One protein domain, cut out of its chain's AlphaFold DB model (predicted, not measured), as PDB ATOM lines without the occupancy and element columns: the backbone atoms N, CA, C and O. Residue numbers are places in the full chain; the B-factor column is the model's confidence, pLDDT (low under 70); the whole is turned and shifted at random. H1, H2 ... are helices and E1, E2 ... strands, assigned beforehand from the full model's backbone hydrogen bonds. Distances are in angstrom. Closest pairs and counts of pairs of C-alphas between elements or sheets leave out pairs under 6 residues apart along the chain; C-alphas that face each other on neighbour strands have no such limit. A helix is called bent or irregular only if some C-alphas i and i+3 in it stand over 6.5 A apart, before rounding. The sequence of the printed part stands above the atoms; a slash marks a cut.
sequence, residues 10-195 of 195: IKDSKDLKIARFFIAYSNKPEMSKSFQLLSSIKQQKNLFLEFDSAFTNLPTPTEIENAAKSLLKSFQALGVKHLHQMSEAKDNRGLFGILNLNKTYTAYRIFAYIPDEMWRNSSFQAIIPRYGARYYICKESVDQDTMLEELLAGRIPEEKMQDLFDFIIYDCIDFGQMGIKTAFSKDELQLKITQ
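Overview. This is residues 10 to 195 of the 195 residues of an uncharacterized protein of Firmicutes bacterium (UniProt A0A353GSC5). One twisted sheet of eight strands forms a slab with helices over both faces, H1 and H2 on one and H5 and H6 on the other, so the body has three layers. H7 packs beside the edge near E1, and at the other edge the hairpin E4 and E5 runs out into a long loop, residues 91 to 103, which reaches far from the body. The printed part has 186 residues, in the order E1 E2 H1 E3 H2 E4 E5 H3 H4 E6 H5 H6 E7 E8 H7, and its class is mixed, helices and strands. The sheet runs E1 E2 E8 E7 E6 E3 E5 E4, all antiparallel. The whole is compact, with a radius of gyration of the C-alphas of 16.8 A and spans of 53 by 36 by 33 A.

Along the chain. In sheet order, the strands are E1, residues 10 to 12, from C-alpha 10 at (116.019, 133.964, 129.949); E2, 21 to 24; E8, 177 to 181; E7, 165 to 172, 19.8 A; E6, 133 to 138; E3, 47 to 52; E5, 104 to 114, 31.5 A; and E4, 82 to 90, 25.5 A. The helices are H1, 31 to 42, 16.0 A; H2, 61 to 77, 24.3 A; H3, 116 to 119; H4, 122 to 125; H5, 144 to 153, 14.5 A; H6, 158 to 164; and H7, 186 to 194, ending with C-alpha 194 at (107.510, 142.529, 133.930).

Arrangement. Across the sheet, N 11 and O 22 of hairpin E1 and E2 are 2.9 A apart, N 49 and O 112 of E3 and E5 2.8 A, and N 107 and O 87 of hairpin E4 and E5 2.8 A, each within hydrogen-bond range. E3, H2, E4 form a split strand-helix-strand unit, two strands running the same way with E5 between them; E5, H3 H4, E6 form another, with E3 between; both crossovers are right-handed. H2 lies over E5 and E4 at a height over the sheet of 9.3 A; its closest C-alphas to E5 are those of Pro 61 and Tyr 105, 6.1 A. H5, on the opposite face, lies over E5 at 8.3 A. H1 touches H7 at a steep tilt of 62 degrees, opposite ways, the C-alphas of Ser 40 and Ile 193 being closest at 5.0 A. H6 lies over E7 and is only just irregular: C-alphas 159 and 162 are 6.7 A apart. H3 and H4 are not on the sheet. Each O i to N i+4 pair is within hydrogen-bond range in H1, H2 and H7; H5 has 4 of 6, H6 0 of 3 but 3 of 4 O i to N i+3 pairs, and H3 and H4 are too short for such a pair.

Size, cuts and confidence. The C-alphas farthest apart are those of Ile 98 and Gln 195, 54.3 A. The printed part has no cut. The link E4 to E5 is long, 13 residues. The mean pLDDT of the printed part is 89.7; residues 92 to 102 are under 70.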
ATOM      1  N   ILE A  10     115.656 134.814 128.806       93.00
ATOM      2  CA  ILE A  10     116.019 133.964 129.949       93.00
ATOM      3  C   ILE A  10     116.313 132.536 129.476       93.00
ATOM      4  O   ILE A  10     115.448 131.863 128.898       93.00
ATOM      5  N   LYS A  11     117.519 132.048 129.769       92.81
ATOM      6  CA  LYS A  11     117.953 130.670 129.504       92.81
ATOM      7  C   LYS A  11     118.289 129.954 130.802       92.81
ATOM      8  O   LYS A  11     118.887 130.542 131.694       92.81
ATOM      9  N   ASP A  12     117.944 128.678 130.877       91.00
ATOM     10  CA  ASP A  12     118.378 127.796 131.952       91.00
ATOM     11  C   ASP A  12     119.880 127.511 131.828       91.00
ATOM     12  O   ASP A  12     120.410 127.299 130.731       91.00
ATOM     13  N   SER A  13     120.575 127.533 132.961       86.81
ATOM     14  CA  SER A  13     121.979 127.147 133.037       86.81
ATOM     15  C   SER A  13     122.113 125.629 133.079       86.81
ATOM     16  O   SER A  13     121.347 124.938 133.749       86.81
ATOM     17  N   LYS A  14     123.142 125.104 132.407       78.50
ATOM     18  CA  LYS A  14     123.542 123.695 132.540       78.50
ATOM     19  C   LYS A  14     124.330 123.430 133.827       78.50
ATOM     20  O   LYS A  14     124.395 122.285 134.260       78.50
ATOM     21  N   ASP A  15     124.912 124.470 134.423       79.50
ATOM     22  CA  ASP A  15     125.658 124.395 135.678       79.50
ATOM     23  C   ASP A  15     124.955 125.214 136.762       79.50
ATOM     24  O   ASP A  15     125.132 126.430 136.878       79.50
ATOM     25  N   LEU A  16     124.151 124.512 137.562       71.50
ATOM     26  CA  LEU A  16     123.369 125.092 138.653       71.50
ATOM     27  C   LEU A  16     124.230 125.565 139.833       71.50
ATOM     28  O   LEU A  16     123.723 126.279 140.700       71.50
ATOM     29  N   LYS A  17     125.516 125.183 139.893       70.69
ATOM     30  CA  LYS A  17     126.414 125.640 140.963       70.69
ATOM     31  C   LYS A  17     126.759 127.118 140.799       70.69
ATOM     32  O   LYS A  17     126.887 127.813 141.804       70.69
ATOM     33  N   ILE A  18     126.855 127.579 139.549       73.56
ATOM     34  CA  ILE A  18     127.264 128.943 139.188       73.56
ATOM     35  C   ILE A  18     126.045 129.866 139.088       73.56
ATOM     36  O   ILE A  18     125.968 130.888 139.766       73.56
ATOM     37  N   ALA A  19     125.063 129.493 138.272       87.19
ATOM     38  CA  ALA A  19     123.824 130.239 138.091       87.19
ATOM     39  C   ALA A  19     122.706 129.266 137.731       87.19
ATOM     40  O   ALA A  19     122.951 128.241 137.106       87.19
ATOM     41  N   ARG A  20     121.466 129.590 138.089       91.50
ATOM     42  CA  ARG A  20     120.292 128.836 137.635       91.50
ATOM     43  C   ARG A  20     119.807 129.338 136.279       91.50
ATOM     44  O   ARG A  20     119.466 128.535 135.416       91.50
ATOM     45  N   PHE A  21     119.821 130.653 136.087       95.12
ATOM     46  CA  PHE A  21     119.371 131.300 134.862       95.12
ATOM     47  C   PHE A  21     120.417 132.279 134.337       95.12
ATOM     48  O   PHE A  21     121.165 132.872 135.109       95.12
ATOM     49  N   PHE A  22     120.416 132.489 133.026       94.25
ATOM     50  CA  PHE A  22     121.113 133.584 132.367       94.25
ATOM     51  C   PHE A  22     120.103 134.500 131.693       94.25
ATOM     52  O   PHE A  22     119.234 134.020 130.960       94.25
ATOM     53  N   ILE A  23     120.241 135.805 131.910       93.50
ATOM     54  CA  ILE A  23     119.472 136.827 131.205       93.50
ATOM     55  C   ILE A  23     120.403 137.571 130.262       93.50
ATOM     56  O   ILE A  23     121.323 138.237 130.716       93.50
ATOM     57  N   ALA A  24     120.143 137.495 128.961       93.44
ATOM     58  CA  ALA A  24     120.745 138.400 127.984       93.44
ATOM     59  C   ALA A  24     119.782 139.561 127.735       93.44
ATOM     60  O   ALA A  24     118.643 139.302 127.354       93.44
ATOM     61  N   TYR A  25     120.216 140.802 127.961       90.69
ATOM     62  CA  TYR A  25     119.347 141.993 127.940       90.69
ATOM     63  C   TYR A  25     119.814 143.092 126.976       90.69
ATOM     64  O   TYR A  25     119.113 144.081 126.765       90.69
ATOM     65  N   SER A  26     121.002 142.968 126.379       85.38
ATOM     66  CA  SER A  26     121.398 143.869 125.299       85.38
ATOM     67  C   SER A  26     122.520 143.305 124.437       85.38
ATOM     68  O   SER A  26     123.513 142.807 124.951       85.38
ATOM     69  N   ASN A  27     122.411 143.495 123.121       82.06
ATOM     70  CA  ASN A  27     123.540 143.320 122.197       82.06
ATOM     71  C   ASN A  27     124.475 144.546 122.191       82.06
ATOM     72  O   ASN A  27     125.555 144.503 121.608       82.06
ATOM     73  N   LYS A  28     124.041 145.655 122.805       86.31
ATOM     74  CA  LYS A  28     124.812 146.888 123.003       86.31
ATOM     75  C   LYS A  28     124.847 147.210 124.505       86.31
ATOM     76  O   LYS A  28     123.842 147.696 125.022       86.31
ATOM     77  N   PRO A  29     125.938 146.889 125.212       83.44
ATOM     78  CA  PRO A  29     126.123 147.144 126.641       83.44
ATOM     79  C   PRO A  29     125.696 148.543 127.104       83.44
ATOM     80  O   PRO A  29     126.386 149.531 126.850       83.44
ATOM     81  N   GLU A  30     124.583 148.624 127.832       89.19
ATOM     82  CA  GLU A  30     124.015 149.876 128.339       89.19
ATOM     83  C   GLU A  30     123.740 149.758 129.839       89.19
ATOM     84  O   GLU A  30     122.970 148.905 130.282       89.19
ATOM     85  N   MET A  31     124.346 150.656 130.619       91.00
ATOM     86  CA  MET A  31     124.193 150.698 132.076       91.00
ATOM     87  C   MET A  31     122.734 150.907 132.498       91.00
ATOM     88  O   MET A  31     122.282 150.307 133.467       91.00
ATOM     89  N   SER A  32     121.977 151.711 131.747       91.94
ATOM     90  CA  SER A  32     120.552 151.944 131.993       91.94
ATOM     91  C   SER A  32     119.733 150.655 131.939       91.94
ATOM     92  O   SER A  32     118.890 150.455 132.806       91.94
ATOM     93  N   LYS A  33     120.002 149.759 130.980       92.31
ATOM     94  CA  LYS A  33     119.287 148.480 130.851       92.31
ATOM     95  C   LYS A  33     119.622 147.522 131.984       92.31
ATOM     96  O   LYS A  33     118.709 146.951 132.570       92.31
ATOM     97  N   SER A  34     120.905 147.388 132.331       94.31
ATOM     98  CA  SER A  34     121.298 146.604 133.509       94.31
ATOM     99  C   SER A  34     120.594 147.125 134.764       94.31
ATOM    100  O   SER A  34     119.897 146.377 135.449       94.31
ATOM    101  N   PHE A  35     120.692 148.433 135.017       95.19
ATOM    102  CA  PHE A  35     120.114 149.050 136.203       95.19
ATOM    103  C   PHE A  35     118.595 148.878 136.272       95.19
ATOM    104  O   PHE A  35     118.064 148.553 137.333       95.19
ATOM    105  N   GLN A  36     117.886 149.074 135.157       93.81
ATOM    106  CA  GLN A  36     116.444 148.845 135.106       93.81
ATOM    107  C   GLN A  36     116.124 147.378 135.424       93.81
ATOM    108  O   GLN A  36     115.216 147.124 136.209       93.81
ATOM    109  N   LEU A  37     116.863 146.417 134.852       94.94
ATOM    110  CA  LEU A  37     116.585 144.990 135.037       94.94
ATOM    111  C   LEU A  37     116.832 144.568 136.490       94.94
ATOM    112  O   LEU A  37     115.983 143.920 137.102       94.94
ATOM    113  N   LEU A  38     117.956 145.008 137.061       96.00
ATOM    114  CA  LEU A  38     118.254 144.848 138.485       96.00
ATOM    115  C   LEU A  38     117.151 145.469 139.345       96.00
ATOM    116  O   LEU A  38     116.698 144.831 140.290       96.00
ATOM    117  N   SER A  39     116.678 146.668 138.995       95.56
ATOM    118  CA  SER A  39     115.597 147.354 139.716       95.56
ATOM    119  C   SER A  39     114.285 146.569 139.684       95.56
ATOM    120  O   SER A  39     113.641 146.446 140.724       95.56
ATOM    121  N   SER A  40     113.908 146.000 138.535       95.06
ATOM    122  CA  SER A  40     112.710 145.161 138.417       95.06
ATOM    123  C   SER A  40     112.822 143.892 139.266       95.06
ATOM    124  O   SER A  40     111.914 143.583 140.031       95.06
ATOM    125  N   ILE A  41     113.963 143.192 139.223       95.38
ATOM    126  CA  ILE A  41     114.158 141.953 140.002       95.38
ATOM    127  C   ILE A  41     114.201 142.238 141.513       95.38
ATOM    128  O   ILE A  41     113.562 141.538 142.302       95.38
ATOM    129  N   LYS A  42     114.942 143.277 141.916       94.31
ATOM    130  CA  LYS A  42     115.091 143.738 143.306       94.31
ATOM    131  C   LYS A  42     113.772 144.241 143.890       94.31
ATOM    132  O   LYS A  42     113.534 144.074 145.088       94.31
ATOM    133  N   GLN A  43     112.930 144.874 143.073       92.44
ATOM    134  CA  GLN A  43     111.738 145.585 143.532       92.44
ATOM    135  C   GLN A  43     112.132 146.590 144.640       92.44
ATOM    136  O   GLN A  43     113.146 147.282 144.524       92.44
ATOM    137  N   GLN A  44     111.380 146.655 145.740       93.12
ATOM    138  CA  GLN A  44     111.630 147.568 146.865       93.12
ATOM    139  C   GLN A  44     112.577 146.986 147.935       93.12
ATOM    140  O   GLN A  44     112.677 147.517 149.036       93.12
ATOM    141  N   LYS A  45     113.276 145.879 147.649       94.25
ATOM    142  CA  LYS A  45     114.124 145.195 148.642       94.25
ATOM    143  C   LYS A  45     115.504 145.821 148.758       94.25
ATOM    144  O   LYS A  45     116.040 146.318 147.774       94.25
ATOM    145  N   ASN A  46     116.115 145.746 149.931       94.44
ATOM    146  CA  ASN A  46     117.516 146.127 150.093       94.44
ATOM    147  C   ASN A  46     118.441 145.077 149.461       94.44
ATOM    148  O   ASN A  46     118.051 143.916 149.279       94.44
ATOM    149  N   LEU A  47     119.674 145.473 149.149       96.56
ATOM    150  CA  LEU A  47     120.673 144.544 148.631       96.56
ATOM    151  C   LEU A  47     122.063 144.794 149.200       96.56
ATOM    152  O   LEU A  47     122.366 145.888 149.671       96.56
ATOM    153  N   PHE A  48     122.916 143.782 149.087       97.44
ATOM    154  CA  PHE A  48     124.360 143.960 149.172       97.44
ATOM    155  C   PHE A  48     124.964 143.928 147.777       97.44
ATOM    156  O   PHE A  48     124.557 143.125 146.937       97.44
ATOM    157  N   LEU A  49     125.936 144.794 147.539       97.75
ATOM    158  CA  LEU A  49     126.728 144.843 146.321       97.75
ATOM    159  C   LEU A  49     128.138 144.374 146.654       97.75
ATOM    160  O   LEU A  49     128.748 144.891 147.587       97.75
ATOM    161  N   GLU A  50     128.659 143.434 145.879       97.44
ATOM    162  CA  GLU A  50     130.055 143.024 145.933       97.44
ATOM    163  C   GLU A  50     130.773 143.366 144.637       97.44
ATOM    164  O   GLU A  50     130.343 143.005 143.537       97.44
ATOM    165  N   PHE A  51     131.916 144.015 144.799       97.50
ATOM    166  CA  PHE A  51     132.940 144.117 143.780       97.50
ATOM    167  C   PHE A  51     134.133 143.281 144.238       97.50
ATOM    168  O   PHE A  51     134.731 143.563 145.275       97.50
ATOM    169  N   ASP A  52     134.492 142.267 143.463       95.06
ATOM    170  CA  ASP A  52     135.692 141.468 143.682       95.06
ATOM    171  C   ASP A  52     136.511 141.479 142.396       95.06
ATOM    172  O   ASP A  52     135.985 141.223 141.309       95.06
ATOM    173  N   SER A  53     137.805 141.762 142.525       93.25
ATOM    174  CA  SER A  53     138.748 141.799 141.403       93.25
ATOM    175  C   SER A  53     138.728 140.509 140.578       93.25
ATOM    176  O   SER A  53     138.897 140.570 139.360       93.25
ATOM    177  N   ALA A  54     138.454 139.364 141.215       89.25
ATOM    178  CA  ALA A  54     138.362 138.061 140.568       89.25
ATOM    179  C   ALA A  54     137.155 137.908 139.623       89.25
ATOM    180  O   ALA A  54     137.185 137.041 138.751       89.25
ATOM    181  N   PHE A  55     136.106 138.727 139.770       86.19
ATOM    182  CA  PHE A  55     134.916 138.680 138.905       86.19
ATOM    183  C   PHE A  55     134.904 139.763 137.831       86.19
ATOM    184  O   PHE A  55     133.980 139.804 137.018       86.19
ATOM    185  N   THR A  56     135.903 140.646 137.823       88.69
ATOM    186  CA  THR A  56     135.948 141.734 136.849       88.69
ATOM    187  C   THR A  56     136.435 141.259 135.484       88.69
ATOM    188  O   THR A  56     137.318 140.408 135.385       88.69
ATOM    189  N   ASN A  57     135.910 141.855 134.416       88.69
ATOM    190  CA  ASN A  57     136.416 141.683 133.052       88.69
ATOM    191  C   ASN A  57     137.487 142.731 132.673       88.69
ATOM    192  O   ASN A  57     137.775 142.915 131.491       88.69
ATOM    193  N   LEU A  58     138.070 143.427 133.659       89.00
ATOM    194  CA  LEU A  58     139.065 144.474 133.432       89.00
ATOM    195  C   LEU A  58     140.418 143.881 133.006       89.00
ATOM    196  O   LEU A  58     140.932 142.971 133.670       89.00
ATOM    197  N   PRO A  59     141.033 144.391 131.922       85.44
ATOM    198  CA  PRO A  59     142.182 143.724 131.326       85.44
ATOM    199  C   PRO A  59     143.466 143.875 132.146       85.44
ATOM    200  O   PRO A  59     144.263 142.936 132.176       85.44
ATOM    201  N   THR A  60     143.670 145.001 132.838       89.12
ATOM    202  CA  THR A  60     144.931 145.276 133.548       89.12
ATOM    203  C   THR A  60     144.774 145.429 135.067       89.12
ATOM    204  O   THR A  60     143.723 145.858 135.549       89.12
ATOM    205  N   PRO A  61     145.832 145.138 135.853       89.81
ATOM    206  CA  PRO A  61     145.883 145.470 137.279       89.81
ATOM    207  C   PRO A  61     145.548 146.932 137.598       89.81
ATOM    208  O   PRO A  61     144.807 147.208 138.538       89.81
ATOM    209  N   THR A  62     146.068 147.870 136.801       91.81
ATOM    210  CA  THR A  62     145.868 149.309 137.010       91.81
ATOM    211  C   THR A  62     144.409 149.715 136.822       91.81
ATOM    212  O   THR A  62     143.898 150.532 137.585       91.81
ATOM    213  N   GLU A  63     143.708 149.142 135.844       92.94
ATOM    214  CA  GLU A  63     142.279 149.414 135.657       92.94
ATOM    215  C   GLU A  63     141.433 148.851 136.799       92.94
ATOM    216  O   GLU A  63     140.519 149.537 137.253       92.94
ATOM    217  N   ILE A  64     141.761 147.652 137.302       93.00
ATOM    218  CA  ILE A  64     141.101 147.062 138.480       93.00
ATOM    219  C   ILE A  64     141.251 147.988 139.686       93.00
ATOM    220  O   ILE A  64     140.263 148.331 140.335       93.00
ATOM    221  N   GLU A  65     142.477 148.430 139.962       94.62
ATOM    222  CA  GLU A  65     142.767 149.326 141.077       94.62
ATOM    223  C   GLU A  65     142.029 150.666 140.942       94.62
ATOM    224  O   GLU A  65     141.426 151.147 141.904       94.62
ATOM    225  N   ASN A  66     142.023 151.255 139.743       95.44
ATOM    226  CA  ASN A  66     141.308 152.503 139.476       95.44
ATOM    227  C   ASN A  66     139.792 152.345 139.652       95.44
ATOM    228  O   ASN A  66     139.157 153.209 140.261       95.44
ATOM    229  N   ALA A  67     139.213 151.244 139.164       95.19
ATOM    230  CA  ALA A  67     137.793 150.947 139.328       95.19
ATOM    231  C   ALA A  67     137.426 150.778 140.810       95.19
ATOM    232  O   ALA A  67     136.485 151.418 141.281       95.19
ATOM    233  N   ALA A  68     138.212 150.001 141.560       96.75
ATOM    234  CA  ALA A  68     138.010 149.782 142.990       96.75
ATOM    235  C   ALA A  68     138.092 151.093 143.791       96.75
ATOM    236  O   ALA A  68     137.189 151.410 144.567       96.75
ATOM    237  N   LYS A  69     139.138 151.903 143.570       96.75
ATOM    238  CA  LYS A  69     139.312 153.200 144.248       96.75
ATOM    239  C   LYS A  69     138.204 154.191 143.903       96.75
ATOM    240  O   LYS A  69     137.720 154.898 144.787       96.75
ATOM    241  N   SER A  70     137.792 154.241 142.636       96.81
ATOM    242  CA  SER A  70     136.685 155.094 142.189       96.81
ATOM    243  C   SER A  70     135.367 154.699 142.860       96.81
ATOM    244  O   SER A  70     134.637 155.563 143.356       96.81
ATOM    245  N   LEU A  71     135.098 153.392 142.956       97.31
ATOM    246  CA  LEU A  71     133.915 152.860 143.624       97.31
ATOM    247  C   LEU A  71     133.909 153.205 145.121       97.31
ATOM    248  O   LEU A  71     132.928 153.757 145.610       97.31
ATOM    249  N   LEU A  72     135.022 152.973 145.830       98.00
ATOM    250  CA  LEU A  72     135.158 153.315 147.254       98.00
ATOM    251  C   LEU A  72     134.954 154.812 147.512       98.00
ATOM    252  O   LEU A  72     134.199 155.192 148.406       98.00
ATOM    253  N   LYS A  73     135.573 155.674 146.693       98.12
ATOM    254  CA  LYS A  73     135.390 157.129 146.785       98.12
ATOM    255  C   LYS A  73     133.927 157.524 146.580       98.12
ATOM    256  O   LYS A  73     133.425 158.401 147.281       98.12
ATOM    257  N   SER A  74     133.247 156.877 145.637       97.75
ATOM    258  CA  SER A  74     131.835 157.130 145.345       97.75
ATOM    259  C   SER A  74     130.927 156.679 146.489       97.75
ATOM    260  O   SER A  74     130.047 157.433 146.901       97.75
ATOM    261  N   PHE A  75     131.179 155.502 147.069       97.62
ATOM    262  CA  PHE A  75     130.469 155.035 148.260       97.62
ATOM    263  C   PHE A  75     130.660 155.976 149.445       97.62
ATOM    264  O   PHE A  75     129.680 156.343 150.087       97.62
ATOM    265  N   GLN A  76     131.886 156.437 149.692       97.56
ATOM    266  CA  GLN A  76     132.150 157.415 150.744       97.56
ATOM    267  C   GLN A  76     131.403 158.735 150.500       97.56
ATOM    268  O   GLN A  76     130.776 159.259 151.418       97.56
ATOM    269  N   ALA A  77     131.431 159.259 149.271       97.38
ATOM    270  CA  ALA A  77     130.765 160.514 148.919       97.38
ATOM    271  C   ALA A  77     129.234 160.445 149.049       97.38
ATOM    272  O   ALA A  77     128.605 161.443 149.395       97.38
ATOM    273  N   LEU A  78     128.639 159.276 148.794       96.69
ATOM    274  CA  LEU A  78     127.199 159.040 148.928       96.69
ATOM    275  C   LEU A  78     126.780 158.573 150.333       96.69
ATOM    276  O   LEU A  78     125.596 158.340 150.561       96.69
ATOM    277  N   GLY A  79     127.720 158.412 151.272       96.00
ATOM    278  CA  GLY A  79     127.424 157.896 152.614       96.00
ATOM    279  C   GLY A  79     126.979 156.427 152.626       96.00
ATOM    280  O   GLY A  79     126.265 156.003 153.530       96.00
ATOM    281  N   VAL A  80     127.378 155.643 151.622       96.25
ATOM    282  CA  VAL A  80     127.056 154.215 151.523       96.25
ATOM    283  C   VAL A  80     127.900 153.430 152.524       96.25
ATOM    284  O   VAL A  80     129.134 153.491 152.499       96.25
ATOM    285  N   LYS A  81     127.240 152.647 153.383       95.75
ATOM    286  CA  LYS A  81     127.912 151.735 154.315       95.75
ATOM    287  C   LYS A  81     128.623 150.627 153.538       95.75
ATOM    288  O   LYS A  81     127.989 149.888 152.786       95.75
ATOM    289  N   HIS A  82     129.932 150.496 153.735       97.06
ATOM    290  CA  HIS A  82     130.759 149.531 153.015       97.06
ATOM    291  C   HIS A  82     131.920 149.008 153.869       97.06
ATOM    292  O   HIS A  82     132.396 149.692 154.775       97.06
ATOM    293  N   LEU A  83     132.388 147.805 153.544       97.06
ATOM    294  CA  LEU A  83     133.627 147.212 154.042       97.06
ATOM    295  C   LEU A  83     134.468 146.751 152.853       97.06
ATOM    296  O   LEU A  83     133.939 146.443 151.783       97.06
ATOM    297  N   HIS A  84     135.783 146.697 153.025       97.00
ATOM    298  CA  HIS A  84     136.663 146.185 151.986       97.00
ATOM    299  C   HIS A  84     137.894 145.504 152.572       97.00
ATOM    300  O   HIS A  84     138.321 145.798 153.687       97.00
ATOM    301  N   GLN A  85     138.476 144.617 151.775       96.56
ATOM    302  CA  GLN A  85     139.752 143.978 152.036       96.56
ATOM    303  C   GLN A  85     140.640 144.101 150.798       96.56
ATOM    304  O   GLN A  85     140.164 144.048 149.661       96.56
ATOM    305  N   MET A  86     141.936 144.256 151.044       95.69
ATOM    306  CA  MET A  86     142.977 144.196 150.026       95.69
ATOM    307  C   MET A  86     143.849 142.967 150.275       95.69
ATOM    308  O   MET A  86     144.132 142.622 151.425       95.69
ATOM    309  N   SER A  87     144.279 142.308 149.208       92.38
ATOM    310  CA  SER A  87     145.224 141.193 149.265       92.38
ATOM    311  C   SER A  87     146.188 141.250 148.086       92.38
ATOM    312  O   SER A  87     145.928 141.909 147.080       92.38
ATOM    313  N   GLU A  88     147.328 140.575 148.203       90.31
ATOM    314  CA  GLU A  88     148.216 140.375 147.061       90.31
ATOM    315  C   GLU A  88     147.737 139.181 146.233       90.31
ATOM    316  O   GLU A  88     147.566 138.073 146.746       90.31
ATOM    317  N   ALA A  89     147.551 139.395 144.934       85.06
ATOM    318  CA  ALA A  89     147.210 138.358 143.972       85.06
ATOM    319  C   ALA A  89     148.297 138.244 142.904       85.06
ATOM    320  O   ALA A  89     148.934 139.227 142.526       85.06
ATOM    321  N   LYS A  90     148.514 137.028 142.395       81.56
ATOM    322  CA  LYS A  90     149.435 136.794 141.276       81.56
ATOM    323  C   LYS A  90     148.762 137.178 139.965       81.56
ATOM    324  O   LYS A  90     147.640 136.750 139.689       81.56
ATOM    325  N   ASP A  91     149.457 137.957 139.147       73.31
ATOM    326  CA  ASP A  91     149.017 138.276 137.799       73.31
ATOM    327  C   ASP A  91     149.403 137.142 136.845       73.31
ATOM    328  O   ASP A  91     150.504 137.094 136.300       73.31
ATOM    329  N   ASN A  92     148.486 136.196 136.659       66.19
ATOM    330  CA  ASN A  92     148.690 135.066 135.753       66.19
ATOM    331  C   ASN A  92     148.325 135.404 134.288       66.19
ATOM    332  O   ASN A  92     148.284 134.505 133.451       66.19
ATOM    333  N   ARG A  93     148.048 136.676 133.948       64.12
ATOM    334  CA  ARG A  93     147.557 137.113 132.620       64.12
ATOM    335  C   ARG A  93     148.657 137.280 131.556       64.12
ATOM    336  O   ARG A  93     148.521 138.076 130.630       64.12
ATOM    337  N   GLY A  94     149.756 136.535 131.665       52.28
ATOM    338  CA  GLY A  94     150.870 136.599 130.718       52.28
ATOM    339  C   GLY A  94     150.477 136.157 129.302       52.28
ATOM    340  O   GLY A  94     150.090 135.011 129.081       52.28
ATOM    341  N   LEU A  95     150.628 137.061 128.328       48.47
ATOM    342  CA  LEU A  95     150.626 136.748 126.898       48.47
ATOM    343  C   LEU A  95     151.835 135.855 126.571       48.47
ATOM    344  O   LEU A  95     152.967 136.217 126.877       48.47
ATOM    345  N   PHE A  96     151.586 134.709 125.932       50.47
ATOM    346  CA  PHE A  96     152.584 133.865 125.260       50.47
ATOM    347  C   PHE A  96     153.899 133.625 126.031       50.47
ATOM    348  O   PHE A  96     154.955 134.102 125.635       50.47
ATOM    349  N   GLY A  97     153.833 132.833 127.105       49.41
ATOM    350  CA  GLY A  97     154.830 131.815 127.485       49.41
ATOM    351  C   GLY A  97     156.317 132.162 127.686       49.41
ATOM    352  O   GLY A  97     157.061 131.243 128.007       49.41
ATOM    353  N   ILE A  98     156.791 133.402 127.506       49.47
ATOM    354  CA  ILE A  98     158.244 133.668 127.399       49.47
ATOM    355  C   ILE A  98     158.798 134.599 128.493       49.47
ATOM    356  O   ILE A  98     160.004 134.618 128.711       49.47
ATOM    357  N   LEU A  99     157.972 135.271 129.300       48.12
ATOM    358  CA  LEU A  99     158.451 135.922 130.530       48.12
ATOM    359  C   LEU A  99     157.419 135.815 131.656       48.12
ATOM    360  O   LEU A  99     156.594 136.706 131.850       48.12
ATOM    361  N   ASN A 100     157.517 134.744 132.449       47.78
ATOM    362  CA  ASN A 100     156.888 134.661 133.770       47.78
ATOM    363  C   ASN A 100     157.613 135.603 134.746       47.78
ATOM    364  O   ASN A 100     158.342 135.175 135.640       47.78
ATOM    365  N   LEU A 101     157.430 136.910 134.567       56.06
ATOM    366  CA  LEU A 101     157.645 137.855 135.654       56.06
ATOM    367  C   LEU A 101     156.504 137.621 136.644       56.06
ATOM    368  O   LEU A 101     155.349 137.838 136.292       56.06
ATOM    369  N   ASN A 102     156.830 137.160 137.855       61.47
ATOM    370  CA  ASN A 102     155.911 137.009 138.989       61.47
ATOM    371  C   ASN A 102     155.365 138.382 139.429       61.47
ATOM    372  O   ASN A 102     155.676 138.863 140.516       61.47
ATOM    373  N   LYS A 103     154.604 139.056 138.566       72.50
ATOM    374  CA  LYS A 103     153.966 140.324 138.892       72.50
ATOM    375  C   LYS A 103     152.812 140.022 139.831       72.50
ATOM    376  O   LYS A 103     151.944 139.210 139.522       72.50
ATOM    377  N   THR A 104     152.835 140.639 141.000       84.38
ATOM    378  CA  THR A 104     151.689 140.672 141.900       84.38
ATOM    379  C   THR A 104     150.912 141.962 141.671       84.38
ATOM    380  O   THR A 104     151.450 142.951 141.168       84.38
ATOM    381  N   TYR A 105     149.629 141.942 142.005       87.06
ATOM    382  CA  TYR A 105     148.792 143.130 142.048       87.06
ATOM    383  C   TYR A 105     147.926 143.121 143.304       87.06
ATOM    384  O   TYR A 105     147.685 142.068 143.897       87.06
ATOM    385  N   THR A 106     147.451 144.298 143.703       91.44
ATOM    386  CA  THR A 106     146.484 144.424 144.792       91.44
ATOM    387  C   THR A 106     145.107 144.003 144.294       91.44
ATOM    388  O   THR A 106     144.496 144.695 143.477       91.44
ATOM    389  N   ALA A 107     144.618 142.870 144.784       93.25
ATOM    390  CA  ALA A 107     143.234 142.465 144.622       93.25
ATOM    391  C   ALA A 107     142.369 143.153 145.681       93.25
ATOM    392  O   ALA A 107     142.753 143.289 146.843       93.25
ATOM    393  N   TYR A 108     141.190 143.579 145.254       95.94
ATOM    394  CA  TYR A 108     140.178 144.234 146.068       95.94
ATOM    395  C   TYR A 108     138.947 143.347 146.164       95.94
ATOM    396  O   TYR A 108     138.462 142.861 145.138       95.94
ATOM    397  N   ARG A 109     138.412 143.226 147.379       96.88
ATOM    398  CA  ARG A 109     137.077 142.696 147.651       96.88
ATOM    399  C   ARG A 109     136.318 143.722 148.480       96.88
ATOM    400  O   ARG A 109     136.734 144.055 149.587       96.88
ATOM    401  N   ILE A 110     135.256 144.276 147.914       97.75
ATOM    402  CA  ILE A 110     134.472 145.382 148.466       97.75
ATOM    403  C   ILE A 110     133.033 144.907 148.589       97.75
ATOM    404  O   ILE A 110     132.466 144.438 147.607       97.75
ATOM    405  N   PHE A 111     132.435 145.096 149.760       97.56
ATOM    406  CA  PHE A 111     131.008 144.913 149.983       97.56
ATOM    407  C   PHE A 111     130.366 146.220 150.414       97.56
ATOM    408  O   PHE A 111     130.918 146.944 151.241       97.56
ATOM    409  N   ALA A 112     129.173 146.496 149.906       97.44
ATOM    410  CA  ALA A 112     128.367 147.634 150.309       97.44
ATOM    411  C   ALA A 112     126.929 147.212 150.584       97.44
ATOM    412  O   ALA A 112     126.355 146.425 149.832       97.44
ATOM    413  N   TYR A 113     126.344 147.761 151.643       96.75
ATOM    414  CA  TYR A 113     124.917 147.647 151.908       96.75
ATOM    415  C   TYR A 113     124.188 148.806 151.224       96.75
ATOM    416  O   TYR A 113     124.504 149.974 151.463       96.75
ATOM    417  N   ILE A 114     123.222 148.479 150.366       96.69
ATOM    418  CA  ILE A 114     122.467 149.443 149.570       96.69
ATOM    419  C   ILE A 114     120.983 149.376 149.967       96.69
ATOM    420  O   ILE A 114     120.255 148.480 149.516       96.69
ATOM    421  N   PRO A 115     120.512 150.328 150.793       94.81
ATOM    422  CA  PRO A 115     119.090 150.532 151.032       94.81
ATOM    423  C   PRO A 115     118.321 150.796 149.734       94.81
ATOM    424  O   PRO A 115     118.847 151.400 148.796       94.81
ATOM    425  N   ASP A 116     117.043 150.429 149.697       94.94
ATOM    426  CA  ASP A 116     116.154 150.713 148.563       94.94
ATOM    427  C   ASP A 116     116.086 152.213 148.215       94.94
ATOM    428  O   ASP A 116     116.124 152.598 147.046       94.94
ATOM    429  N   GLU A 117     116.064 153.082 149.225       95.12
ATOM    430  CA  GLU A 117     116.117 154.538 149.040       95.12
ATOM    431  C   GLU A 117     117.409 155.017 148.364       95.12
ATOM    432  O   GLU A 117     117.349 155.862 147.471       95.12
ATOM    433  N   MET A 118     118.557 154.431 148.723       96.06
ATOM    434  CA  MET A 118     119.846 154.737 148.105       96.06
ATOM    435  C   MET A 118     119.879 154.245 146.661       96.06
ATOM    436  O   MET A 118     120.332 154.963 145.776       96.06
ATOM    437  N   TRP A 119     119.341 153.051 146.398       96.25
ATOM    438  CA  TRP A 119     119.247 152.509 145.044       96.25
ATOM    439  C   TRP A 119     118.435 153.415 144.110       96.25
ATOM    440  O   TRP A 119     118.821 153.627 142.965       96.25
ATOM    441  N   ARG A 120     117.329 153.994 144.598       94.00
ATOM    442  CA  ARG A 120     116.497 154.935 143.825       94.00
ATOM    443  C   ARG A 120     117.143 156.307 143.614       94.00
ATOM    444  O   ARG A 120     116.624 157.100 142.828       94.00
ATOM    445  N   ASN A 121     118.248 156.611 144.293       94.38
ATOM    446  CA  ASN A 121     118.974 157.852 144.078       94.38
ATOM    447  C   ASN A 121     119.638 157.840 142.690       94.38
ATOM    448  O   ASN A 121     120.482 156.997 142.392       94.38
ATOM    449  N   SER A 122     119.300 158.818 141.845       90.88
ATOM    450  CA  SER A 122     119.869 158.942 140.493       90.88
ATOM    451  C   SER A 122     121.403 159.018 140.464       90.88
ATOM    452  O   SER A 122     122.026 158.525 139.526       90.88
ATOM    453  N   SER A 123     122.033 159.575 141.504       93.31
ATOM    454  CA  SER A 123     123.493 159.611 141.628       93.31
ATOM    455  C   SER A 123     124.089 158.226 141.873       93.31
ATOM    456  O   SER A 123     125.216 157.973 141.454       93.31
ATOM    457  N   PHE A 124     123.340 157.315 142.502       94.25
ATOM    458  CA  PHE A 124     123.789 155.945 142.728       94.25
ATOM    459  C   PHE A 124     123.831 155.140 141.422       94.25
ATOM    460  O   PHE A 124     124.770 154.382 141.186       94.25
ATOM    461  N   GLN A 125     122.863 155.350 140.524       92.00
ATOM    462  CA  GLN A 125     122.837 154.677 139.222       92.00
ATOM    463  C   GLN A 125     124.139 154.884 138.431       92.00
ATOM    464  O   GLN A 125     124.589 153.971 137.746       92.00
ATOM    465  N   ALA A 126     124.766 156.058 138.541       91.25
ATOM    466  CA  ALA A 126     125.995 156.383 137.821       91.25
ATOM    467  C   ALA A 126     127.240 155.632 138.331       91.25
ATOM    468  O   ALA A 126     128.274 155.655 137.661       91.25
ATOM    469  N   ILE A 127     127.161 154.992 139.502       94.00
ATOM    470  CA  ILE A 127     128.315 154.377 140.168       94.00
ATOM    471  C   ILE A 127     128.230 152.849 140.239       94.00
ATOM    472  O   ILE A 127     129.127 152.225 140.808       94.00
ATOM    473  N   ILE A 128     127.180 152.231 139.677       94.38
ATOM    474  CA  ILE A 128     127.097 150.767 139.647       94.38
ATOM    475  C   ILE A 128     128.278 150.187 138.847       94.38
ATOM    476  O   ILE A 128     128.633 150.733 137.793       94.38
ATOM    477  N   PRO A 129     128.914 149.093 139.307       93.94
ATOM    478  CA  PRO A 129     130.063 148.542 138.605       93.94
ATOM    479  C   PRO A 129     129.694 148.050 137.206       93.94
ATOM    480  O   PRO A 129     128.831 147.194 137.026       93.94
ATOM    481  N   ARG A 130     130.401 148.573 136.204       92.75
ATOM    482  CA  ARG A 130     130.217 148.194 134.798       92.75
ATOM    483  C   ARG A 130     130.840 146.839 134.454       92.75
ATOM    484  O   ARG A 130     130.312 146.100 133.628       92.75
ATOM    485  N   TYR A 131     131.962 146.535 135.091       90.19
ATOM    486  CA  TYR A 131     132.899 145.497 134.667       90.19
ATOM    487  C   TYR A 131     132.745 144.166 135.410       90.19
ATOM    488  O   TYR A 131     133.604 143.299 135.298       90.19
ATOM    489  N   GLY A 132     131.687 144.008 136.204       93.25
ATOM    490  CA  GLY A 132     131.490 142.838 137.053       93.25
ATOM    491  C   GLY A 132     131.113 143.232 138.475       93.25
ATOM    492  O   GLY A 132     131.860 143.946 139.144       93.25
ATOM    493  N   ALA A 133     129.960 142.754 138.934       96.25
ATOM    494  CA  ALA A 133     129.543 142.817 140.329       96.25
ATOM    495  C   ALA A 133     128.596 141.669 140.672       96.25
ATOM    496  O   ALA A 133     127.914 141.122 139.798       96.25
ATOM    497  N   ARG A 134     128.528 141.343 141.965       97.00
ATOM    498  CA  ARG A 134     127.455 140.522 142.525       97.00
ATOM    499  C   ARG A 134     126.474 141.381 143.308       97.00
ATOM    500  O   ARG A 134     126.879 142.261 144.060       97.00
ATOM    501  N   TYR A 135     125.191 141.087 143.162       97.56
ATOM    502  CA  TYR A 135     124.105 141.711 143.906       97.56
ATOM    503  C   TYR A 135     123.348 140.637 144.680       97.56
ATOM    504  O   TYR A 135     122.841 139.681 144.096       97.56
ATOM    505  N   TYR A 136     123.255 140.817 145.990       97.00
ATOM    506  CA  TYR A 136     122.580 139.920 146.917       97.00
ATOM    507  C   TYR A 136     121.279 140.574 147.377       97.00
ATOM    508  O   TYR A 136     121.294 141.457 148.237       97.00
ATOM    509  N   ILE A 137     120.150 140.184 146.786       96.56
ATOM    510  CA  ILE A 137     118.836 140.746 147.125       96.56
ATOM    511  C   ILE A 137     118.303 140.018 148.358       96.56
ATOM    512  O   ILE A 137     118.087 138.804 148.338       96.56
ATOM    513  N   CYS A 138     118.119 140.771 149.439       91.94
ATOM    514  CA  CYS A 138     117.866 140.229 150.770       91.94
ATOM    515  C   CYS A 138     116.445 139.691 150.924       91.94
ATOM    516  O   CYS A 138     115.483 140.280 150.423       91.94
ATOM    517  N   LYS A 139     116.299 138.624 151.711       90.88
ATOM    518  CA  LYS A 139     115.029 138.338 152.386       90.88
ATOM    519  C   LYS A 139     114.819 139.335 153.529       90.88
ATOM    520  O   LYS A 139     115.774 139.922 154.031       90.88
ATOM    521  N   GLU A 140     113.569 139.527 153.946       79.06
ATOM    522  CA  GLU A 140     113.193 140.548 154.943       79.06
ATOM    523  C   GLU A 140     113.872 140.363 156.312       79.06
ATOM    524  O   GLU A 140     114.016 141.321 157.060       79.06
ATOM    525  N   SER A 141     114.332 139.151 156.629       76.81
ATOM    526  CA  SER A 141     114.903 138.779 157.928       76.81
ATOM    527  C   SER A 141     116.420 138.981 158.063       76.81
ATOM    528  O   SER A 141     117.001 138.508 159.037       76.81
ATOM    529  N   VAL A 142     117.094 139.597 157.085       83.88
ATOM    530  CA  VAL A 142     118.559 139.740 157.105       83.88
ATOM    531  C   VAL A 142     118.984 140.951 157.939       83.88
ATOM    532  O   VAL A 142     118.679 142.090 157.585       83.88
ATOM    533  N   ASP A 143     119.736 140.703 159.017       85.81
ATOM    534  CA  ASP A 143     120.420 141.745 159.791       85.81
ATOM    535  C   ASP A 143     121.560 142.357 158.969       85.81
ATOM    536  O   ASP A 143     122.510 141.680 158.579       85.81
ATOM    537  N   GLN A 144     121.452 143.653 158.706       81.44
ATOM    538  CA  GLN A 144     122.300 144.370 157.764       81.44
ATOM    539  C   GLN A 144     123.721 144.576 158.279       81.44
ATOM    540  O   GLN A 144     124.674 144.539 157.495       81.44
ATOM    541  N   ASP A 145     123.856 144.798 159.585       77.06
ATOM    542  CA  ASP A 145     125.130 145.152 160.196       77.06
ATOM    543  C   ASP A 145     126.030 143.925 160.265       77.06
ATOM    544  O   ASP A 145     127.169 143.965 159.798       77.06
ATOM    545  N   THR A 146     125.467 142.814 160.731       89.19
ATOM    546  CA  THR A 146     126.164 141.531 160.823       89.19
ATOM    547  C   THR A 146     126.446 140.937 159.438       89.19
ATOM    548  O   THR A 146     127.521 140.392 159.193       89.19
ATOM    549  N   MET A 147     125.517 141.073 158.484       94.12
ATOM    550  CA  MET A 147     125.650 140.433 157.168       94.12
ATOM    551  C   MET A 147     126.829 140.966 156.349       94.12
ATOM    552  O   MET A 147     127.474 140.199 155.634       94.12
ATOM    553  N   LEU A 148     127.142 142.260 156.452       93.69
ATOM    554  CA  LEU A 148     128.257 142.851 155.708       93.69
ATOM    555  C   LEU A 148     129.606 142.245 156.133       93.69
ATOM    556  O   LEU A 148     130.453 141.951 155.287       93.69
ATOM    557  N   GLU A 149     129.780 142.025 157.437       94.31
ATOM    558  CA  GLU A 149     130.972 141.390 158.006       94.31
ATOM    559  C   GLU A 149     131.049 139.907 157.640       94.31
ATOM    560  O   GLU A 149     132.102 139.432 157.214       94.31
ATOM    561  N   GLU A 150     129.934 139.183 157.742       94.94
ATOM    562  CA  GLU A 150     129.864 137.753 157.426       94.94
ATOM    563  C   GLU A 150     130.139 137.468 155.936       94.94
ATOM    564  O   GLU A 150     130.861 136.519 155.602       94.94
ATOM    565  N   LEU A 151     129.638 138.328 155.038       94.62
ATOM    566  CA  LEU A 151     129.919 138.271 153.600       94.62
ATOM    567  C   LEU A 151     131.402 138.528 153.295       94.62
ATOM    568  O   LEU A 151     132.030 137.744 152.569       94.62
ATOM    569  N   LEU A 152     131.981 139.591 153.868       94.19
ATOM    570  CA  LEU A 152     133.394 139.919 153.663       94.19
ATOM    571  C   LEU A 152     134.305 138.823 154.226       94.19
ATOM    572  O   LEU A 152     135.238 138.395 153.547       94.19
ATOM    573  N   ALA A 153     134.007 138.316 155.422       93.62
ATOM    574  CA  ALA A 153     134.771 137.247 156.058       93.62
ATOM    575  C   ALA A 153     134.622 135.887 155.351       93.62
ATOM    576  O   ALA A 153     135.387 134.968 155.640       93.62
ATOM    577  N   GLY A 154     133.653 135.743 154.436       91.88
ATOM    578  CA  GLY A 154     133.395 134.486 153.728       91.88
ATOM    579  C   GLY A 154     132.908 133.372 154.657       91.88
ATOM    580  O   GLY A 154     133.185 132.201 154.410       91.88
ATOM    581  N   ARG A 155     132.222 133.733 155.747       92.56
ATOM    582  CA  ARG A 155     131.762 132.790 156.781       92.56
ATOM    583  C   ARG A 155     130.433 132.126 156.450       92.56
ATOM    584  O   ARG A 155     130.083 131.134 157.080       92.56
ATOM    585  N   ILE A 156     129.713 132.653 155.463       91.62
ATOM    586  CA  ILE A 156     128.453 132.088 154.985       91.62
ATOM    587  C   ILE A 156     128.775 131.029 153.927       91.62
ATOM    588  O   ILE A 156     129.290 131.381 152.862       91.62
ATOM    589  N   PRO A 157     128.464 129.747 154.174       89.38
ATOM    590  CA  PRO A 157     128.636 128.709 153.169       89.38
ATOM    591  C   PRO A 157     127.741 128.961 151.951       89.38
ATOM    592  O   PRO A 157     126.611 129.438 152.080       89.38
ATOM    593  N   GLU A 158     128.214 128.600 150.759       84.81
ATOM    594  CA  GLU A 158     127.498 128.834 149.497       84.81
ATOM    595  C   GLU A 158     126.104 128.179 149.486       84.81
ATOM    596  O   GLU A 158     125.147 128.732 148.938       84.81
ATOM    597  N   GLU A 159     125.959 127.019 150.129       85.38
ATOM    598  CA  GLU A 159     124.691 126.305 150.292       85.38
ATOM    599  C   GLU A 159     123.683 127.040 151.186       85.38
ATOM    600  O   GLU A 159     122.480 126.833 151.040       85.38
ATOM    601  N   LYS A 160     124.154 127.926 152.072       90.06
ATOM    602  CA  LYS A 160     123.321 128.754 152.957       90.06
ATOM    603  C   LYS A 160     122.935 130.092 152.347       90.06
ATOM    604  O   LYS A 160     121.997 130.727 152.819       90.06
ATOM    605  N   MET A 161     123.587 130.508 151.263       90.69
ATOM    606  CA  MET A 161     123.286 131.790 150.621       90.69
ATOM    607  C   MET A 161     121.819 131.890 150.161       90.69
ATOM    608  O   MET A 161     121.211 132.949 150.270       90.69
ATOM    609  N   GLN A 162     121.212 130.788 149.706       89.38
ATOM    610  CA  GLN A 162     119.801 130.765 149.280       89.38
ATOM    611  C   GLN A 162     118.802 130.791 150.449       89.38
ATOM    612  O   GLN A 162     117.626 131.106 150.248       89.38
ATOM    613  N   ASP A 163     119.247 130.515 151.680       90.75
ATOM    614  CA  ASP A 163     118.419 130.699 152.875       90.75
ATOM    615  C   ASP A 163     118.264 132.196 153.190       90.75
ATOM    616  O   ASP A 163     117.204 132.605 153.661       90.75
ATOM    617  N   LEU A 164     119.263 133.013 152.838       92.94
ATOM    618  CA  LEU A 164     119.376 134.435 153.186       92.94
ATOM    619  C   LEU A 164     118.943 135.387 152.061       92.94
ATOM    620  O   LEU A 164     118.401 136.463 152.325       92.94
ATOM    621  N   PHE A 165     119.163 134.995 150.807       94.88
ATOM    622  CA  PHE A 165     118.940 135.847 149.641       94.88
ATOM    623  C   PHE A 165     117.904 135.244 148.699       94.88
ATOM    624  O   PHE A 165     117.919 134.048 148.413       94.88
ATOM    625  N   ASP A 166     117.020 136.096 148.189       95.00
ATOM    626  CA  ASP A 166     116.062 135.732 147.141       95.00
ATOM    627  C   ASP A 166     116.755 135.578 145.785       95.00
ATOM    628  O   ASP A 166     116.413 134.708 144.978       95.00
ATOM    629  N   PHE A 167     117.750 136.434 145.543       96.19
ATOM    630  CA  PHE A 167     118.539 136.446 144.324       96.19
ATOM    631  C   PHE A 167     119.997 136.741 144.640       96.19
ATOM    632  O   PHE A 167     120.309 137.648 145.413       96.19
ATOM    633  N   ILE A 168     120.876 136.015 143.960       96.44
ATOM    634  CA  ILE A 168     122.283 136.366 143.808       96.44
ATOM    635  C   ILE A 168     122.493 136.586 142.317       96.44
ATOM    636  O   ILE A 168     122.366 135.648 141.523       96.44
ATOM    637  N   ILE A 169     122.742 137.834 141.937       96.94
ATOM    638  CA  ILE A 169     122.859 138.250 140.543       96.94
ATOM    639  C   ILE A 169     124.306 138.610 140.265       96.94
ATOM    640  O   ILE A 169     124.856 139.497 140.901       96.94
ATOM    641  N   TYR A 170     124.894 137.938 139.293       95.94
ATOM    642  CA  TYR A 170     126.178 138.265 138.700       95.94
ATOM    643  C   TYR A 170     125.890 139.115 137.470       95.94
ATOM    644  O   TYR A 170     125.289 138.607 136.525       95.94
ATOM    645  N   ASP A 171     126.291 140.379 137.461       95.69
ATOM    646  CA  ASP A 171     126.120 141.247 136.294       95.69
ATOM    647  C   ASP A 171     127.472 141.694 135.756       95.69
ATOM    648  O   ASP A 171     128.361 142.098 136.507       95.69
ATOM    649  N   CYS A 172     127.595 141.649 134.434       93.44
ATOM    650  CA  CYS A 172     128.682 142.265 133.698       93.44
ATOM    651  C   CYS A 172     128.066 143.058 132.546       93.44
ATOM    652  O   CYS A 172     127.673 142.495 131.516       93.44
ATOM    653  N   ILE A 173     127.980 144.378 132.726       93.44
ATOM    654  CA  ILE A 173     127.288 145.278 131.797       93.44
ATOM    655  C   ILE A 173     127.916 145.205 130.410       93.44
ATOM    656  O   ILE A 173     127.194 145.163 129.416       93.44
ATOM    657  N   ASP A 174     129.245 145.104 130.341       92.12
ATOM    658  CA  ASP A 174     130.001 144.970 129.091       92.12
ATOM    659  C   ASP A 174     129.668 143.715 128.281       92.12
ATOM    660  O   ASP A 174     129.888 143.696 127.071       92.12
ATOM    661  N   PHE A 175     129.100 142.686 128.907       92.25
ATOM    662  CA  PHE A 175     128.611 141.503 128.199       92.25
ATOM    663  C   PHE A 175     127.110 141.561 127.902       92.25
ATOM    664  O   PHE A 175     126.611 140.717 127.158       92.25
ATOM    665  N   GLY A 176     126.384 142.542 128.452       92.94
ATOM    666  CA  GLY A 176     124.933 142.664 128.294       92.94
ATOM    667  C   GLY A 176     124.172 141.453 128.842       92.94
ATOM    668  O   GLY A 176     123.112 141.098 128.311       92.94
ATOM    669  N   GLN A 177     124.746 140.780 129.848       92.56
ATOM    670  CA  GLN A 177     124.251 139.522 130.401       92.56
ATOM    671  C   GLN A 177     124.370 139.471 131.929       92.56
ATOM    672  O   GLN A 177     125.343 139.963 132.496       92.56
ATOM    673  N   MET A 178     123.395 138.820 132.572       94.88
ATOM    674  CA  MET A 178     123.405 138.490 133.999       94.88
ATOM    675  C   MET A 178     123.309 136.983 134.213       94.88
ATOM    676  O   MET A 178     122.505 136.312 133.562       94.88
ATOM    677  N   GLY A 179     124.072 136.461 135.167       95.44
ATOM    678  CA  GLY A 179     123.836 135.155 135.777       95.44
ATOM    679  C   GLY A 179     122.997 135.320 137.041       95.44
ATOM    680  O   GLY A 179     123.277 136.189 137.857       95.44
ATOM    681  N   ILE A 180     121.970 134.499 137.227       95.94
ATOM    682  CA  ILE A 180     121.058 134.585 138.370       95.94
ATOM    683  C   ILE A 180     121.000 133.242 139.078       95.94
ATOM    684  O   ILE A 180     120.648 132.221 138.481       95.94
ATOM    685  N   LYS A 181     121.282 133.252 140.379       95.12
ATOM    686  CA  LYS A 181     121.061 132.122 141.280       95.12
ATOM    687  C   LYS A 181     119.888 132.440 142.202       95.12
ATOM    688  O   LYS A 181     119.905 133.444 142.913       95.12
ATOM    689  N   THR A 182     118.861 131.597 142.161       94.00
ATOM    690  CA  THR A 182     117.614 131.802 142.903       94.00
ATOM    691  C   THR A 182     116.838 130.497 143.101       94.00
ATOM    692  O   THR A 182     116.921 129.577 142.275       94.00
ATOM    693  N   ALA A 183     116.051 130.431 144.176       91.62
ATOM    694  CA  ALA A 183     115.063 129.381 144.402       91.62
ATOM    695  C   ALA A 183     113.819 129.522 143.501       91.62
ATOM    696  O   ALA A 183     113.187 128.506 143.196       91.62
ATOM    697  N   PHE A 184     113.513 130.733 143.019       92.88
ATOM    698  CA  PHE A 184     112.366 130.994 142.148       92.88
ATOM    699  C   PHE A 184     112.444 130.200 140.836       92.88
ATOM    700  O   PHE A 184     113.516 129.932 140.284       92.88
ATOM    701  N   SER A 185     111.278 129.808 140.335       94.06
ATOM    702  CA  SER A 185     111.100 129.260 138.996       94.06
ATOM    703  C   SER A 185     111.330 130.325 137.920       94.06
ATOM    704  O   SER A 185     111.396 131.528 138.185       94.06
ATOM    705  N   LYS A 186     111.441 129.875 136.667       93.38
ATOM    706  CA  LYS A 186     111.597 130.767 135.516       93.38
ATOM    707  C   LYS A 186     110.403 131.711 135.356       93.38
ATOM    708  O   LYS A 186     110.609 132.884 135.065       93.38
ATOM    709  N   ASP A 187     109.189 131.214 135.582       93.75
ATOM    710  CA  ASP A 187     107.956 131.996 135.448       93.75
ATOM    711  C   ASP A 187     107.842 133.064 136.543       93.75
ATOM    712  O   ASP A 187     107.466 134.200 136.267       93.75
ATOM    713  N   GLU A 188     108.248 132.746 137.774       94.44
ATOM    714  CA  GLU A 188     108.307 133.721 138.871       94.44
ATOM    715  C   GLU A 188     109.364 134.805 138.623       94.44
ATOM    716  O   GLU A 188     109.108 135.987 138.866       94.44
ATOM    717  N   LEU A 189     110.539 134.431 138.100       94.19
ATOM    718  CA  LEU A 189     111.560 135.396 137.681       94.19
ATOM    719  C   LEU A 189     111.038 136.294 136.551       94.19
ATOM    720  O   LEU A 189     111.199 137.511 136.606       94.19
ATOM    721  N   GLN A 190     110.385 135.703 135.550       92.94
ATOM    722  CA  GLN A 190     109.775 136.427 134.438       92.94
ATOM    723  C   GLN A 190     108.735 137.438 134.937       92.94
ATOM    724  O   GLN A 190     108.752 138.586 134.501       92.94
ATOM    725  N   LEU A 191     107.876 137.030 135.877       91.69
ATOM    726  CA  LEU A 191     106.856 137.887 136.478       91.69
ATOM    727  C   LEU A 191     107.472 139.077 137.223       91.69
ATOM    728  O   LEU A 191     106.978 140.194 137.109       91.69
ATOM    729  N   LYS A 192     108.570 138.867 137.954       91.00
ATOM    730  CA  LYS A 192     109.263 139.955 138.660       91.00
ATOM    731  C   LYS A 192     109.878 140.993 137.724       91.00
ATOM    732  O   LYS A 192     109.992 142.148 138.109       91.00
ATOM    733  N   ILE A 193     110.276 140.602 136.515       91.06
ATOM    734  CA  ILE A 193     110.873 141.529 135.541       91.06
ATOM    735  C   ILE A 193     109.804 142.396 134.852       91.06
ATOM    736  O   ILE A 193     110.087 143.533 134.468       91.06
ATOM    737  N   THR A 194     108.587 141.871 134.688       87.19
ATOM    738  CA  THR A 194     107.510 142.529 133.930       87.19
ATOM    739  C   THR A 194     106.527 143.340 134.778       87.19
ATOM    740  O   THR A 194     105.722 144.075 134.199       87.19
ATOM    741  N   GLN A 195     106.578 143.219 136.109       76.25
ATOM    742  CA  GLN A 195     105.846 144.063 137.068       76.25
ATOM    743  C   GLN A 195     106.475 145.457 137.192       76.25
ATOM    744  O   GLN A 195     105.696 146.435 137.263       76.25
TER     745      GLN A 195